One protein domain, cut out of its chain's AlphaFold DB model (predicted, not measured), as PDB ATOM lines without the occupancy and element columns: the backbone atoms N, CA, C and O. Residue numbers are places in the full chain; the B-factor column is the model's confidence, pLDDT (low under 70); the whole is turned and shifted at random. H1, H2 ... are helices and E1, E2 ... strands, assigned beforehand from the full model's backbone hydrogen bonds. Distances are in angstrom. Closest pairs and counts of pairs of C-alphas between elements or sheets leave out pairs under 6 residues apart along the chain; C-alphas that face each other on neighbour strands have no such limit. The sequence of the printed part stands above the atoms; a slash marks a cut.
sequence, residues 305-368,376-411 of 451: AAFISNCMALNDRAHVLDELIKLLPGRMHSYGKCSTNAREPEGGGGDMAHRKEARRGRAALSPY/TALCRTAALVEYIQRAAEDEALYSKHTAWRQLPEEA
ATOM      1  N   ALA A 305       2.437  37.786  42.140       90.69
ATOM      2  CA  ALA A 305       1.882  38.669  43.151       90.69
ATOM      3  C   ALA A 305       2.449  40.088  42.988       90.69
ATOM      4  O   ALA A 305       3.666  40.273  42.948       90.69
ATOM      5  N   ALA A 306       1.579  41.094  42.941       91.25
ATOM      6  CA  ALA A 306       1.938  42.507  42.979       91.25
ATOM      7  C   ALA A 306       1.478  43.141  44.295       91.25
ATOM      8  O   ALA A 306       0.422  42.806  44.821       91.25
ATOM      9  N   PHE A 307       2.272  44.074  44.820       89.19
ATOM     10  CA  PHE A 307       1.959  44.834  46.032       89.19
ATOM     11  C   PHE A 307       2.102  46.321  45.715       89.19
ATOM     12  O   PHE A 307       3.198  46.873  45.819       89.19
ATOM     13  N   ILE A 308       1.019  46.959  45.261       87.75
ATOM     14  CA  ILE A 308       1.061  48.332  44.738       87.75
ATOM     15  C   ILE A 308       0.051  49.221  45.463       87.75
ATOM     16  O   ILE A 308      -1.160  49.015  45.405       87.75
ATOM     17  N   SER A 309       0.565  50.245  46.142       86.19
ATOM     18  CA  SER A 309      -0.229  51.265  46.841       86.19
ATOM     19  C   SER A 309      -0.217  52.634  46.153       86.19
ATOM     20  O   SER A 309      -1.174  53.385  46.320       86.19
ATOM     21  N   ASN A 310       0.826  52.958  45.376       86.25
ATOM     22  CA  ASN A 310       0.902  54.188  44.583       86.25
ATOM     23  C   ASN A 310       0.366  53.948  43.159       86.25
ATOM     24  O   ASN A 310       1.045  53.332  42.329       86.25
ATOM     25  N   CYS A 311      -0.847  54.443  42.896       88.81
ATOM     26  CA  CYS A 311      -1.557  54.237  41.628       88.81
ATOM     27  C   CYS A 311      -1.235  55.302  40.577       88.81
ATOM     28  O   CYS A 311      -1.557  55.120  39.410       88.81
ATOM     29  N   MET A 312      -0.558  56.379  40.980       87.38
ATOM     30  CA  MET A 312      -0.152  57.490  40.116       87.38
ATOM     31  C   MET A 312       1.341  57.395  39.788       87.38
ATOM     32  O   MET A 312       2.058  58.395  39.765       87.38
ATOM     33  N   ALA A 313       1.831  56.170  39.582       85.62
ATOM     34  CA  ALA A 313       3.207  55.950  39.169       85.62
ATOM     35  C   ALA A 313       3.457  56.650  37.820       85.62
ATOM     36  O   ALA A 313       2.638  56.568  36.912       85.62
ATOM     37  N   LEU A 314       4.605  57.311  37.670       84.31
ATOM     38  CA  LEU A 314       4.983  58.037  36.450       84.31
ATOM     39  C   LEU A 314       5.598  57.098  35.401       84.31
ATOM     40  O   LEU A 314       6.254  57.544  34.463       84.31
ATOM     41  N   ASN A 315       5.451  55.792  35.607       84.25
ATOM     42  CA  ASN A 315       5.868  54.731  34.708       84.25
ATOM     43  C   ASN A 315       4.660  53.854  34.355       84.25
ATOM     44  O   ASN A 315       3.617  53.914  35.005       84.25
ATOM     45  N   ASP A 316       4.825  52.973  33.372       88.38
ATOM     46  CA  ASP A 316       3.736  52.129  32.865       88.38
ATOM     47  C   ASP A 316       3.348  50.974  33.808       88.38
ATOM     48  O   ASP A 316       2.661  50.041  33.398       88.38
ATOM     49  N   ARG A 317       3.759  50.993  35.085       88.81
ATOM     50  CA  ARG A 317       3.545  49.874  36.018       88.81
ATOM     51  C   ARG A 317       2.068  49.516  36.187       88.81
ATOM     52  O   ARG A 317       1.752  48.333  36.236       88.81
ATOM     53  N   ALA A 318       1.183  50.511  36.290       90.50
ATOM     54  CA  ALA A 318      -0.256  50.267  36.426       90.50
ATOM     55  C   ALA A 318      -0.831  49.620  35.157       90.50
ATOM     56  O   ALA A 318      -1.525  48.614  35.239       90.50
ATOM     57  N   HIS A 319      -0.446  50.129  33.984       90.94
ATOM     58  CA  HIS A 319      -0.859  49.560  32.707       90.94
ATOM     59  C   HIS A 319      -0.358  48.119  32.527       90.94
ATOM     60  O   HIS A 319      -1.135  47.237  32.171       90.94
ATOM     61  N   VAL A 320       0.918  47.854  32.828       91.88
ATOM     62  CA  VAL A 320       1.491  46.498  32.777       91.88
ATOM     63  C   VAL A 320       0.767  45.563  33.745       91.88
ATOM     64  O   VAL A 320       0.456  44.438  33.367       91.88
ATOM     65  N   LEU A 321       0.463  46.015  34.966       92.50
ATOM     66  CA  LEU A 321      -0.308  45.230  35.930       92.50
ATOM     67  C   LEU A 321      -1.699  44.878  35.386       92.50
ATOM     68  O   LEU A 321      -2.089  43.713  35.439       92.50
ATOM     69  N   ASP A 322      -2.427  45.851  34.841       94.00
ATOM     70  CA  ASP A 322      -3.767  45.624  34.292       94.00
ATOM     71  C   ASP A 322      -3.742  44.634  33.121       94.00
ATOM     72  O   ASP A 322      -4.600  43.755  33.028       94.00
ATOM     73  N   GLU A 323      -2.746  44.734  32.240       94.56
ATOM     74  CA  GLU A 323      -2.567  43.784  31.140       94.56
ATOM     75  C   GLU A 323      -2.190  42.385  31.647       94.56
ATOM     76  O   GLU A 323      -2.751  41.397  31.176       94.56
ATOM     77  N   LEU A 324      -1.317  42.271  32.655       94.31
ATOM     78  CA  LEU A 324      -1.007  40.984  33.289       94.31
ATOM     79  C   LEU A 324      -2.247  40.353  33.931       94.31
ATOM     80  O   LEU A 324      -2.452  39.152  33.783       94.31
ATOM     81  N   ILE A 325      -3.100  41.137  34.596       95.31
ATOM     82  CA  ILE A 325      -4.364  40.644  35.169       95.31
ATOM     83  C   ILE A 325      -5.285  40.089  34.075       95.31
ATOM     84  O   ILE A 325      -5.897  39.037  34.269       95.31
ATOM     85  N   LYS A 326      -5.369  40.762  32.919       95.62
ATOM     86  CA  LYS A 326      -6.182  40.304  31.778       95.62
ATOM     87  C   LYS A 326      -5.623  39.038  31.132       95.62
ATOM     88  O   LYS A 326      -6.396  38.162  30.755       95.62
ATOM     89  N   LEU A 327      -4.303  38.960  30.976       95.44
ATOM     90  CA  LEU A 327      -3.626  37.869  30.270       95.44
ATOM     91  C   LEU A 327      -3.371  36.637  31.160       95.44
ATOM     92  O   LEU A 327      -3.191  35.538  30.641       95.44
ATOM     93  N   LEU A 328      -3.396  36.795  32.487       94.31
ATOM     94  CA  LEU A 328      -3.296  35.723  33.485       94.31
ATOM     95  C   LEU A 328      -4.536  35.715  34.403       94.31
ATOM     96  O   LEU A 328      -4.408  35.912  35.620       94.31
ATOM     97  N   PRO A 329      -5.746  35.492  33.853       94.81
ATOM     98  CA  PRO A 329      -6.981  35.578  34.623       94.81
ATOM     99  C   PRO A 329      -6.967  34.571  35.779       94.81
ATOM    100  O   PRO A 329      -6.707  33.385  35.590       94.81
ATOM    101  N   GLY A 330      -7.202  35.066  36.995       93.06
ATOM    102  CA  GLY A 330      -7.180  34.265  38.225       93.06
ATOM    103  C   GLY A 330      -5.791  33.826  38.704       93.06
ATOM    104  O   GLY A 330      -5.697  33.295  39.800       93.06
ATOM    105  N   ARG A 331      -4.719  34.071  37.932       93.94
ATOM    106  CA  ARG A 331      -3.338  33.661  38.267       93.94
ATOM    107  C   ARG A 331      -2.401  34.831  38.578       93.94
ATOM    108  O   ARG A 331      -1.260  34.607  38.986       93.94
ATOM    109  N   MET A 332      -2.869  36.065  38.397       94.06
ATOM    110  CA  MET A 332      -2.192  37.294  38.810       94.06
ATOM    111  C   MET A 332      -2.915  37.913  40.008       94.06
ATOM    112  O   MET A 332      -4.032  38.411  39.869       94.06
ATOM    113  N   HIS A 333      -2.271  37.915  41.173       94.31
ATOM    114  CA  HIS A 333      -2.808  38.530  42.384       94.31
ATOM    115  C   HIS A 333      -2.210  39.915  42.613       94.31
ATOM    116  O   HIS A 333      -1.012  40.062  42.832       94.31
ATOM    117  N   SER A 334      -3.053  40.939  42.619       93.00
ATOM    118  CA  SER A 334      -2.697  42.288  43.037       93.00
ATOM    119  C   SER A 334      -3.243  42.568  44.430       93.00
ATOM    120  O   SER A 334      -4.456  42.528  44.668       93.00
ATOM    121  N   TYR A 335      -2.320  42.878  45.330       89.31
ATOM    122  CA  TYR A 335      -2.552  43.369  46.675       89.31
ATOM    123  C   TYR A 335      -2.202  44.866  46.744       89.31
ATOM    124  O   TYR A 335      -1.334  45.362  46.021       89.31
ATOM    125  N   GLY A 336      -2.829  45.591  47.669       86.94
ATOM    126  CA  GLY A 336      -2.613  47.027  47.861       86.94
ATOM    127  C   GLY A 336      -3.836  47.855  47.480       86.94
ATOM    128  O   GLY A 336      -4.966  47.401  47.661       86.94
ATOM    129  N   LYS A 337      -3.610  49.085  47.007       89.06
ATOM    130  CA  LYS A 337      -4.681  50.024  46.624       89.06
ATOM    131  C   LYS A 337      -4.962  50.032  45.118       89.06
ATOM    132  O   LYS A 337      -6.018  50.506  44.717       89.06
ATOM    133  N   CYS A 338      -4.027  49.553  44.297       90.50
ATOM    134  CA  CYS A 338      -4.096  49.684  42.842       90.50
ATOM    135  C   CYS A 338      -4.444  48.353  42.181       90.50
ATOM    136  O   CYS A 338      -3.785  47.341  42.433       90.50
ATOM    137  N   SER A 339      -5.470  48.374  41.325       92.00
ATOM    138  CA  SER A 339      -5.967  47.208  40.578       92.00
ATOM    139  C   SER A 339      -6.150  45.966  41.459       92.00
ATOM    140  O   SER A 339      -5.844  44.846  41.059       92.00
ATOM    141  N   THR A 340      -6.596  46.180  42.701       93.06
ATOM    142  CA  THR A 340      -6.699  45.148  43.731       93.06
ATOM    143  C   THR A 340      -7.738  44.110  43.332       93.06
ATOM    144  O   THR A 340      -8.926  44.414  43.243       93.06
ATOM    145  N   ASN A 341      -7.288  42.877  43.120       93.62
ATOM    146  CA  ASN A 341      -8.142  41.756  42.719       93.62
ATOM    147  C   ASN A 341      -8.028  40.552  43.669       93.62
ATOM    148  O   ASN A 341      -8.747  39.571  43.504       93.62
ATOM    149  N   ALA A 342      -7.155  40.637  44.676       90.81
ATOM    150  CA  ALA A 342      -6.977  39.625  45.702       90.81
ATOM    151  C   ALA A 342      -7.055  40.272  47.088       90.81
ATOM    152  O   ALA A 342      -6.505  41.350  47.329       90.81
ATOM    153  N   ARG A 343      -7.733  39.601  48.022       85.00
ATOM    154  CA  ARG A 343      -7.762  40.021  49.426       85.00
ATOM    155  C   ARG A 343      -6.618  39.391  50.191       85.00
ATOM    156  O   ARG A 343      -6.171  38.282  49.898       85.00
ATOM    157  N   GLU A 344      -6.158  40.104  51.206       70.38
ATOM    158  CA  GLU A 344      -5.328  39.473  52.213       70.38
ATOM    159  C   GLU A 344      -6.185  38.494  53.029       70.38
ATOM    160  O   GLU A 344      -7.251  38.908  53.476       70.38
ATOM    161  N   PRO A 345      -5.773  37.225  53.228       66.06
ATOM    162  CA  PRO A 345      -6.461  36.334  54.153       66.06
ATOM    163  C   PRO A 345      -6.590  36.983  55.532       66.06
ATOM    164  O   PRO A 345      -5.616  37.518  56.075       66.06
ATOM    165  N   GLU A 346      -7.808  36.945  56.063       56.44
ATOM    166  CA  GLU A 346      -8.140  37.412  57.405       56.44
ATOM    167  C   GLU A 346      -7.440  36.524  58.451       56.44
ATOM    168  O   GLU A 346      -7.276  35.323  58.245       56.44
ATOM    169  N   GLY A 347      -6.984  37.111  59.564       52.94
ATOM    170  CA  GLY A 347      -6.420  36.354  60.697       52.94
ATOM    171  C   GLY A 347      -4.890  36.304  60.814       52.94
ATOM    172  O   GLY A 347      -4.372  35.717  61.759       52.94
ATOM    173  N   GLY A 348      -4.135  36.959  59.928       48.81
ATOM    174  CA  GLY A 348      -2.689  37.132  60.109       48.81
ATOM    175  C   GLY A 348      -2.366  38.257  61.097       48.81
ATOM    176  O   GLY A 348      -2.030  39.360  60.669       48.81
ATOM    177  N   GLY A 349      -2.491  38.007  62.401       37.56
ATOM    178  CA  GLY A 349      -2.003  38.915  63.444       37.56
ATOM    179  C   GLY A 349      -0.478  39.023  63.385       37.56
ATOM    180  O   GLY A 349       0.224  38.203  63.961       37.56
ATOM    181  N   GLY A 350       0.038  39.995  62.634       51.88
ATOM    182  CA  GLY A 350       1.470  40.237  62.473       51.88
ATOM    183  C   GLY A 350       1.745  41.468  61.616       51.88
ATOM    184  O   GLY A 350       0.872  41.926  60.862       51.88
ATOM    185  N   ASP A 351       2.957  42.007  61.739       57.78
ATOM    186  CA  ASP A 351       3.407  43.165  60.968       57.78
ATOM    187  C   ASP A 351       3.149  42.960  59.461       57.78
ATOM    188  O   ASP A 351       3.322  41.874  58.892       57.78
ATOM    189  N   MET A 352       2.660  44.014  58.813       56.09
ATOM    190  CA  MET A 352       2.327  44.041  57.393       56.09
ATOM    191  C   MET A 352       3.539  43.670  56.524       56.09
ATOM    192  O   MET A 352       3.359  43.045  55.476       56.09
ATOM    193  N   ALA A 353       4.761  44.005  56.954       54.81
ATOM    194  CA  ALA A 353       5.992  43.660  56.243       54.81
ATOM    195  C   ALA A 353       6.236  42.141  56.203       54.81
ATOM    196  O   ALA A 353       6.356  41.565  55.120       54.81
ATOM    197  N   HIS A 354       6.175  41.466  57.353       56.53
ATOM    198  CA  HIS A 354       6.316  40.008  57.422       56.53
ATOM    199  C   HIS A 354       5.212  39.266  56.659       56.53
ATOM    200  O   HIS A 354       5.476  38.260  55.996       56.53
ATOM    201  N   ARG A 355       3.976  39.787  56.664       63.41
ATOM    202  CA  ARG A 355       2.881  39.217  55.858       63.41
ATOM    203  C   ARG A 355       3.115  39.340  54.356       63.41
ATOM    204  O   ARG A 355       2.742  38.423  53.620       63.41
ATOM    205  N   LYS A 356       3.704  40.447  53.894       61.00
ATOM    206  CA  LYS A 356       4.083  40.633  52.485       61.00
ATOM    207  C   LYS A 356       5.213  39.681  52.098       61.00
ATOM    208  O   LYS A 356       5.102  39.025  51.063       61.00
ATOM    209  N   GLU A 357       6.233  39.530  52.940       56.94
ATOM    210  CA  GLU A 357       7.375  38.657  52.638       56.94
ATOM    211  C   GLU A 357       6.991  37.173  52.611       56.94
ATOM    212  O   GLU A 357       7.273  36.481  51.634       56.94
ATOM    213  N   ALA A 358       6.204  36.701  53.586       59.12
ATOM    214  CA  ALA A 358       5.678  35.331  53.598       59.12
ATOM    215  C   ALA A 358       4.829  34.996  52.353       59.12
ATOM    216  O   ALA A 358       4.506  33.836  52.091       59.12
ATOM    217  N   ARG A 359       4.386  36.001  51.594       62.94
ATOM    218  CA  ARG A 359       3.647  35.824  50.336       62.94
ATOM    219  C   ARG A 359       4.534  35.977  49.115       62.94
ATOM    220  O   ARG A 359       4.294  35.264  48.147       62.94
ATOM    221  N   ARG A 360       5.547  36.848  49.175       58.16
ATOM    222  CA  ARG A 360       6.609  36.930  48.165       58.16
ATOM    223  C   ARG A 360       7.353  35.613  48.050       58.16
ATOM    224  O   ARG A 360       7.488  35.134  46.933       58.16
ATOM    225  N   GLY A 361       7.704  34.993  49.180       51.91
ATOM    226  CA  GLY A 361       8.272  33.646  49.189       51.91
ATOM    227  C   GLY A 361       7.394  32.678  48.396       51.91
ATOM    228  O   GLY A 361       7.874  31.976  47.531       51.91
ATOM    229  N   ARG A 362       6.069  32.724  48.563       50.88
ATOM    230  CA  ARG A 362       5.134  31.794  47.901       50.88
ATOM    231  C   ARG A 362       4.788  32.089  46.436       50.88
ATOM    232  O   ARG A 362       4.091  31.269  45.836       50.88
ATOM    233  N   ALA A 363       5.220  33.216  45.869       49.84
ATOM    234  CA  ALA A 363       4.988  33.547  44.462       49.84
ATOM    235  C   ALA A 363       6.077  32.933  43.566       49.84
ATOM    236  O   ALA A 363       7.224  32.783  43.977       49.84
ATOM    237  N   ALA A 364       5.723  32.567  42.332       45.81
ATOM    238  CA  ALA A 364       6.564  31.711  41.498       45.81
ATOM    239  C   ALA A 364       7.797  32.405  40.883       45.81
ATOM    240  O   ALA A 364       8.628  31.726  40.293       45.81
ATOM    241  N   LEU A 365       7.939  33.733  40.960       47.62
ATOM    242  CA  LEU A 365       8.992  34.443  40.227       47.62
ATOM    243  C   LEU A 365       9.621  35.591  41.016       47.62
ATOM    244  O   LEU A 365       8.927  36.445  41.571       47.62
ATOM    245  N   SER A 366      10.958  35.614  41.008       42.69
ATOM    246  CA  SER A 366      11.796  36.699  41.523       42.69
ATOM    247  C   SER A 366      11.712  37.922  40.599       42.69
ATOM    248  O   SER A 366      11.682  37.763  39.376       42.69
ATOM    249  N   PRO A 367      11.694  39.153  41.135       47.69
ATOM    250  CA  PRO A 367      11.671  40.344  40.306       47.69
ATOM    251  C   PRO A 367      13.077  40.583  39.722       47.69
ATOM    252  O   PRO A 367      14.071  40.376  40.409       47.69
ATOM    253  N   TYR A 368      13.149  41.057  38.478       43.84
ATOM    254  CA  TYR A 368      14.349  41.596  37.811       43.84
ATOM    255  C   TYR A 368      15.309  40.612  37.121       43.84
ATOM    256  O   TYR A 368      16.447  40.421  37.526       43.84
ATOM    257  N   THR A 376       6.817  48.730  21.427       45.50
ATOM    258  CA  THR A 376       5.527  48.028  21.685       45.50
ATOM    259  C   THR A 376       5.358  47.352  23.055       45.50
ATOM    260  O   THR A 376       5.768  46.222  23.285       45.50
ATOM    261  N   ALA A 377       4.705  48.061  23.984       54.88
ATOM    262  CA  ALA A 377       4.408  47.587  25.340       54.88
ATOM    263  C   ALA A 377       3.514  46.327  25.369       54.88
ATOM    264  O   ALA A 377       3.739  45.443  26.184       54.88
ATOM    265  N   LEU A 378       2.567  46.191  24.432       52.84
ATOM    266  CA  LEU A 378       1.661  45.034  24.353       52.84
ATOM    267  C   LEU A 378       2.355  43.728  23.929       52.84
ATOM    268  O   LEU A 378       2.175  42.716  24.603       52.84
ATOM    269  N   CYS A 379       3.194  43.731  22.875       53.34
ATOM    270  CA  CYS A 379       3.949  42.520  22.509       53.34
ATOM    271  C   CYS A 379       4.913  42.113  23.651       53.34
ATOM    272  O   CYS A 379       5.209  40.935  23.822       53.34
ATOM    273  N   ARG A 380       5.367  43.072  24.478       75.88
ATOM    274  CA  ARG A 380       6.214  42.796  25.652       75.88
ATOM    275  C   ARG A 380       5.452  42.132  26.790       75.88
ATOM    276  O   ARG A 380       5.989  41.202  27.380       75.88
ATOM    277  N   THR A 381       4.227  42.568  27.094       85.56
ATOM    278  CA  THR A 381       3.448  41.935  28.168       85.56
ATOM    279  C   THR A 381       3.043  40.511  27.793       85.56
ATOM    280  O   THR A 381       3.136  39.627  28.633       85.56
ATOM    281  N   ALA A 382       2.683  40.251  26.532       88.38
ATOM    282  CA  ALA A 382       2.386  38.891  26.071       88.38
ATOM    283  C   ALA A 382       3.607  37.957  26.177       88.38
ATOM    284  O   ALA A 382       3.499  36.871  26.743       88.38
ATOM    285  N   ALA A 383       4.783  38.405  25.725       89.50
ATOM    286  CA  ALA A 383       6.026  37.645  25.877       89.50
ATOM    287  C   ALA A 383       6.406  37.433  27.356       89.50
ATOM    288  O   ALA A 383       6.910  36.375  27.730       89.50
ATOM    289  N   LEU A 384       6.139  38.421  28.216       89.38
ATOM    290  CA  LEU A 384       6.321  38.293  29.661       89.38
ATOM    291  C   LEU A 384       5.383  37.228  30.251       89.38
ATOM    292  O   LEU A 384       5.822  36.436  31.078       89.38
ATOM    293  N   VAL A 385       4.125  37.172  29.814       93.19
ATOM    294  CA  VAL A 385       3.148  36.156  30.243       93.19
ATOM    295  C   VAL A 385       3.584  34.755  29.831       93.19
ATOM    296  O   VAL A 385       3.592  33.863  30.677       93.19
ATOM    297  N   GLU A 386       4.004  34.573  28.578       93.88
ATOM    298  CA  GLU A 386       4.536  33.295  28.082       93.88
ATOM    299  C   GLU A 386       5.734  32.843  28.927       93.88
ATOM    300  O   GLU A 386       5.806  31.703  29.388       93.88
ATOM    301  N   TYR A 387       6.654  33.766  29.199       91.69
ATOM    302  CA  TYR A 387       7.813  33.491  30.033       91.69
ATOM    303  C   TYR A 387       7.430  33.135  31.480       91.69
ATOM    304  O   TYR A 387       7.990  32.191  32.038       91.69
ATOM    305  N   ILE A 388       6.465  33.849  32.074       92.38
ATOM    306  CA  ILE A 388       5.953  33.568  33.422       92.38
ATOM    307  C   ILE A 388       5.367  32.156  33.495       92.38
ATOM    308  O   ILE A 388       5.659  31.414  34.430       92.38
ATOM    309  N   GLN A 389       4.549  31.785  32.509       93.69
ATOM    310  CA  GLN A 389       3.928  30.463  32.434       93.69
ATOM    311  C   GLN A 389       4.985  29.371  32.279       93.69
ATOM    312  O   GLN A 389       4.989  28.420  33.057       93.69
ATOM    313  N   ARG A 390       5.950  29.563  31.374       94.19
ATOM    314  CA  ARG A 390       7.061  28.623  31.196       94.19
ATOM    315  C   ARG A 390       7.852  28.433  32.485       94.19
ATOM    316  O   ARG A 390       8.109  27.305  32.874       94.19
ATOM    317  N   ALA A 391       8.205  29.511  33.179       90.38
ATOM    318  CA  ALA A 391       8.941  29.412  34.439       90.38
ATOM    319  C   ALA A 391       8.123  28.778  35.579       90.38
ATOM    320  O   ALA A 391       8.696  28.252  36.527       90.38
ATOM    321  N   ALA A 392       6.790  28.803  35.503       91.38
ATOM    322  CA  ALA A 392       5.941  28.103  36.461       91.38
ATOM    323  C   ALA A 392       5.904  26.579  36.236       91.38
ATOM    324  O   ALA A 392       5.651  25.836  37.189       91.38
ATOM    325  N   GLU A 393       6.156  26.135  35.005       94.31
ATOM    326  CA  GLU A 393       6.057  24.740  34.553       94.31
ATOM    327  C   GLU A 393       7.428  24.064  34.374       94.31
ATOM    328  O   GLU A 393       7.518  22.840  34.425       94.31
ATOM    329  N   ASP A 394       8.500  24.845  34.242       95.25
ATOM    330  CA  ASP A 394       9.878  24.380  34.078       95.25
ATOM    331  C   ASP A 394      10.674  24.561  35.381       95.25
ATOM    332  O   ASP A 394      11.015  25.677  35.783       95.25
ATOM    333  N   GLU A 395      10.983  23.443  36.043       94.69
ATOM    334  CA  GLU A 395      11.752  23.421  37.290       94.69
ATOM    335  C   GLU A 395      13.173  23.955  37.124       94.69
ATOM    336  O   GLU A 395      13.664  24.664  38.008       94.69
ATOM    337  N   ALA A 396      13.831  23.672  35.999       93.19
ATOM    338  CA  ALA A 396      15.181  24.159  35.747       93.19
ATOM    339  C   ALA A 396      15.173  25.681  35.567       93.19
ATOM    340  O   ALA A 396      16.024  26.383  36.124       93.19
ATOM    341  N   LEU A 397      14.179  26.209  34.845       89.44
ATOM    342  CA  LEU A 397      14.005  27.649  34.680       89.44
ATOM    343  C   LEU A 397      13.648  28.327  36.008       89.44
ATOM    344  O   LEU A 397      14.273  29.328  36.352       89.44
ATOM    345  N   TYR A 398      12.707  27.783  36.784       89.38
ATOM    346  CA  TYR A 398      12.381  28.299  38.118       89.38
ATOM    347  C   TYR A 398      13.613  28.332  39.025       89.38
ATOM    348  O   TYR A 398      13.953  29.382  39.571       89.38
ATOM    349  N   SER A 399      14.311  27.199  39.125       88.00
ATOM    350  CA  SER A 399      15.489  27.041  39.981       88.00
ATOM    351  C   SER A 399      16.587  28.015  39.586       88.00
ATOM    352  O   SER A 399      17.193  28.635  40.450       88.00
ATOM    353  N   LYS A 400      16.787  28.269  38.288       85.50
ATOM    354  CA  LYS A 400      17.718  29.305  37.820       85.50
ATOM    355  C   LYS A 400      17.397  30.697  38.390       85.50
ATOM    356  O   LYS A 400      18.319  31.447  38.703       85.50
ATOM    357  N   HIS A 401      16.119  31.052  38.528       81.75
ATOM    358  CA  HIS A 401      15.689  32.365  39.029       81.75
ATOM    359  C   HIS A 401      15.605  32.465  40.552       81.75
ATOM    360  O   HIS A 401      15.511  33.578  41.073       81.75
ATOM    361  N   THR A 402      15.656  31.347  41.270       83.56
ATOM    362  CA  THR A 402      15.630  31.312  42.740       83.56
ATOM    363  C   THR A 402      16.986  30.944  43.347       83.56
ATOM    364  O   THR A 402      17.264  31.319  44.487       83.56
ATOM    365  N   ALA A 403      17.873  30.318  42.567       82.06
ATOM    366  CA  ALA A 403      19.203  29.884  42.986       82.06
ATOM    367  C   ALA A 403      20.141  31.031  43.369       82.06
ATOM    368  O   ALA A 403      21.092  30.786  44.102       82.06
ATOM    369  N   TRP A 404      19.890  32.278  42.946       75.94
ATOM    370  CA  TRP A 404      20.757  33.412  43.302       75.94
ATOM    371  C   TRP A 404      20.933  33.578  44.817       75.94
ATOM    372  O   TRP A 404      21.987  34.022  45.257       75.94
ATOM    373  N   ARG A 405      19.945  33.157  45.620       73.00
ATOM    374  CA  ARG A 405      20.045  33.157  47.088       73.00
ATOM    375  C   ARG A 405      21.027  32.127  47.642       73.00
ATOM    376  O   ARG A 405      21.502  32.293  48.756       73.00
ATOM    377  N   GLN A 406      21.278  31.058  46.894       76.88
ATOM    378  CA  GLN A 406      22.212  29.989  47.253       76.88
ATOM    379  C   GLN A 406      23.610  30.239  46.681       76.88
ATOM    380  O   GLN A 406      24.566  29.587  47.090       76.88
ATOM    381  N   LEU A 407      23.732  31.160  45.720       80.88
ATOM    382  CA  LEU A 407      25.019  31.530  45.157       80.88
ATOM    383  C   LEU A 407      25.813  32.368  46.166       80.88
ATOM    384  O   LEU A 407      25.232  33.256  46.799       80.88
ATOM    385  N   PRO A 408      27.135  32.136  46.273       84.44
ATOM    386  CA  PRO A 408      28.002  33.035  47.021       84.44
ATOM    387  C   PRO A 408      27.928  34.443  46.407       84.44
ATOM    388  O   PRO A 408      27.676  34.591  45.206       84.44
ATOM    389  N   GLU A 409      28.105  35.483  47.223       81.38
ATOM    390  CA  GLU A 409      27.887  36.879  46.806       81.38
ATOM    391  C   GLU A 409      28.790  37.289  45.626       81.38
ATOM    392  O   GLU A 409      28.415  38.122  44.800       81.38
ATOM    393  N   GLU A 410      29.958  36.662  45.483       85.06
ATOM    394  CA  GLU A 410      30.896  36.875  44.375       85.06
ATOM    395  C   GLU A 410      30.342  36.381  43.031       85.06
ATOM    396  O   GLU A 410      30.729  36.888  41.978       85.06
ATOM    397  N   ALA A 411      29.420  35.415  43.057       86.69
ATOM    398  CA  ALA A 411      28.755  34.865  41.876       86.69
ATOM    399  C   ALA A 411      27.458  35.610  41.514       86.69
ATOM    400  O   ALA A 411      26.785  35.252  40.543       86.69
TER     401      ALA A 411
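Overview. This is residues 305 to 368 and 376 to 411 of the 451 residues of an uncharacterized protein of Raphidocelis subcapitata (UniProt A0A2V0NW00). A small parallel sheet, E1 and E2, sits between H1 and H2; H3 crosses H1 and turns a corner into H4. The printed part has 100 residues, in order E1 H1 E2 H2 H3 H4, mostly helix, only just compact, close to loose: radius of gyration of the C-alphas 15.1 A, spans 42 by 36 by 26 A.

Arrangement. E1, residues 305 to 308, and E2, residues 332 to 336, are parallel neighbours at 29 degrees; N 306 and O 333 are within hydrogen-bond range at 2.8 A. With H1, residues 317 to 327, they form a strand-helix-strand unit, parallel strands with a helix between, its crossover right-handed. The closest C-alphas of E1 and H2, residues 352 to 360, are Ala 305 and Arg 360, 7.1 A. H3, residues 377 to 393, touches H1 with residues 381 to 385 alone, closest C-alphas Val 320 and Thr 381, 6.8 A, at a steep tilt of 59 degrees. H3 and H4, residues 395 to 405, touch only at the corner, closest C-alphas Ala 391 and Tyr 398, 5.2 A. Every O i to N i+4 pair is within hydrogen-bond range in H1 and H3, 4 of 5 in H2, 5 of 7 in H4.

Along the chain. E1 begins at C-alpha 305 (1.882, 38.669, 43.151); H3 is 24.7 A long; H4 ends at C-alpha 405 (20.045, 33.157, 47.088).

Size, cuts and confidence. Residues 369 to 375 are cut out, a gap of 19.5 A between C-alphas 368 and 376. The link E2 to H2 is long. Residues 345 to 368 and 376 to 379 have pLDDT under 70.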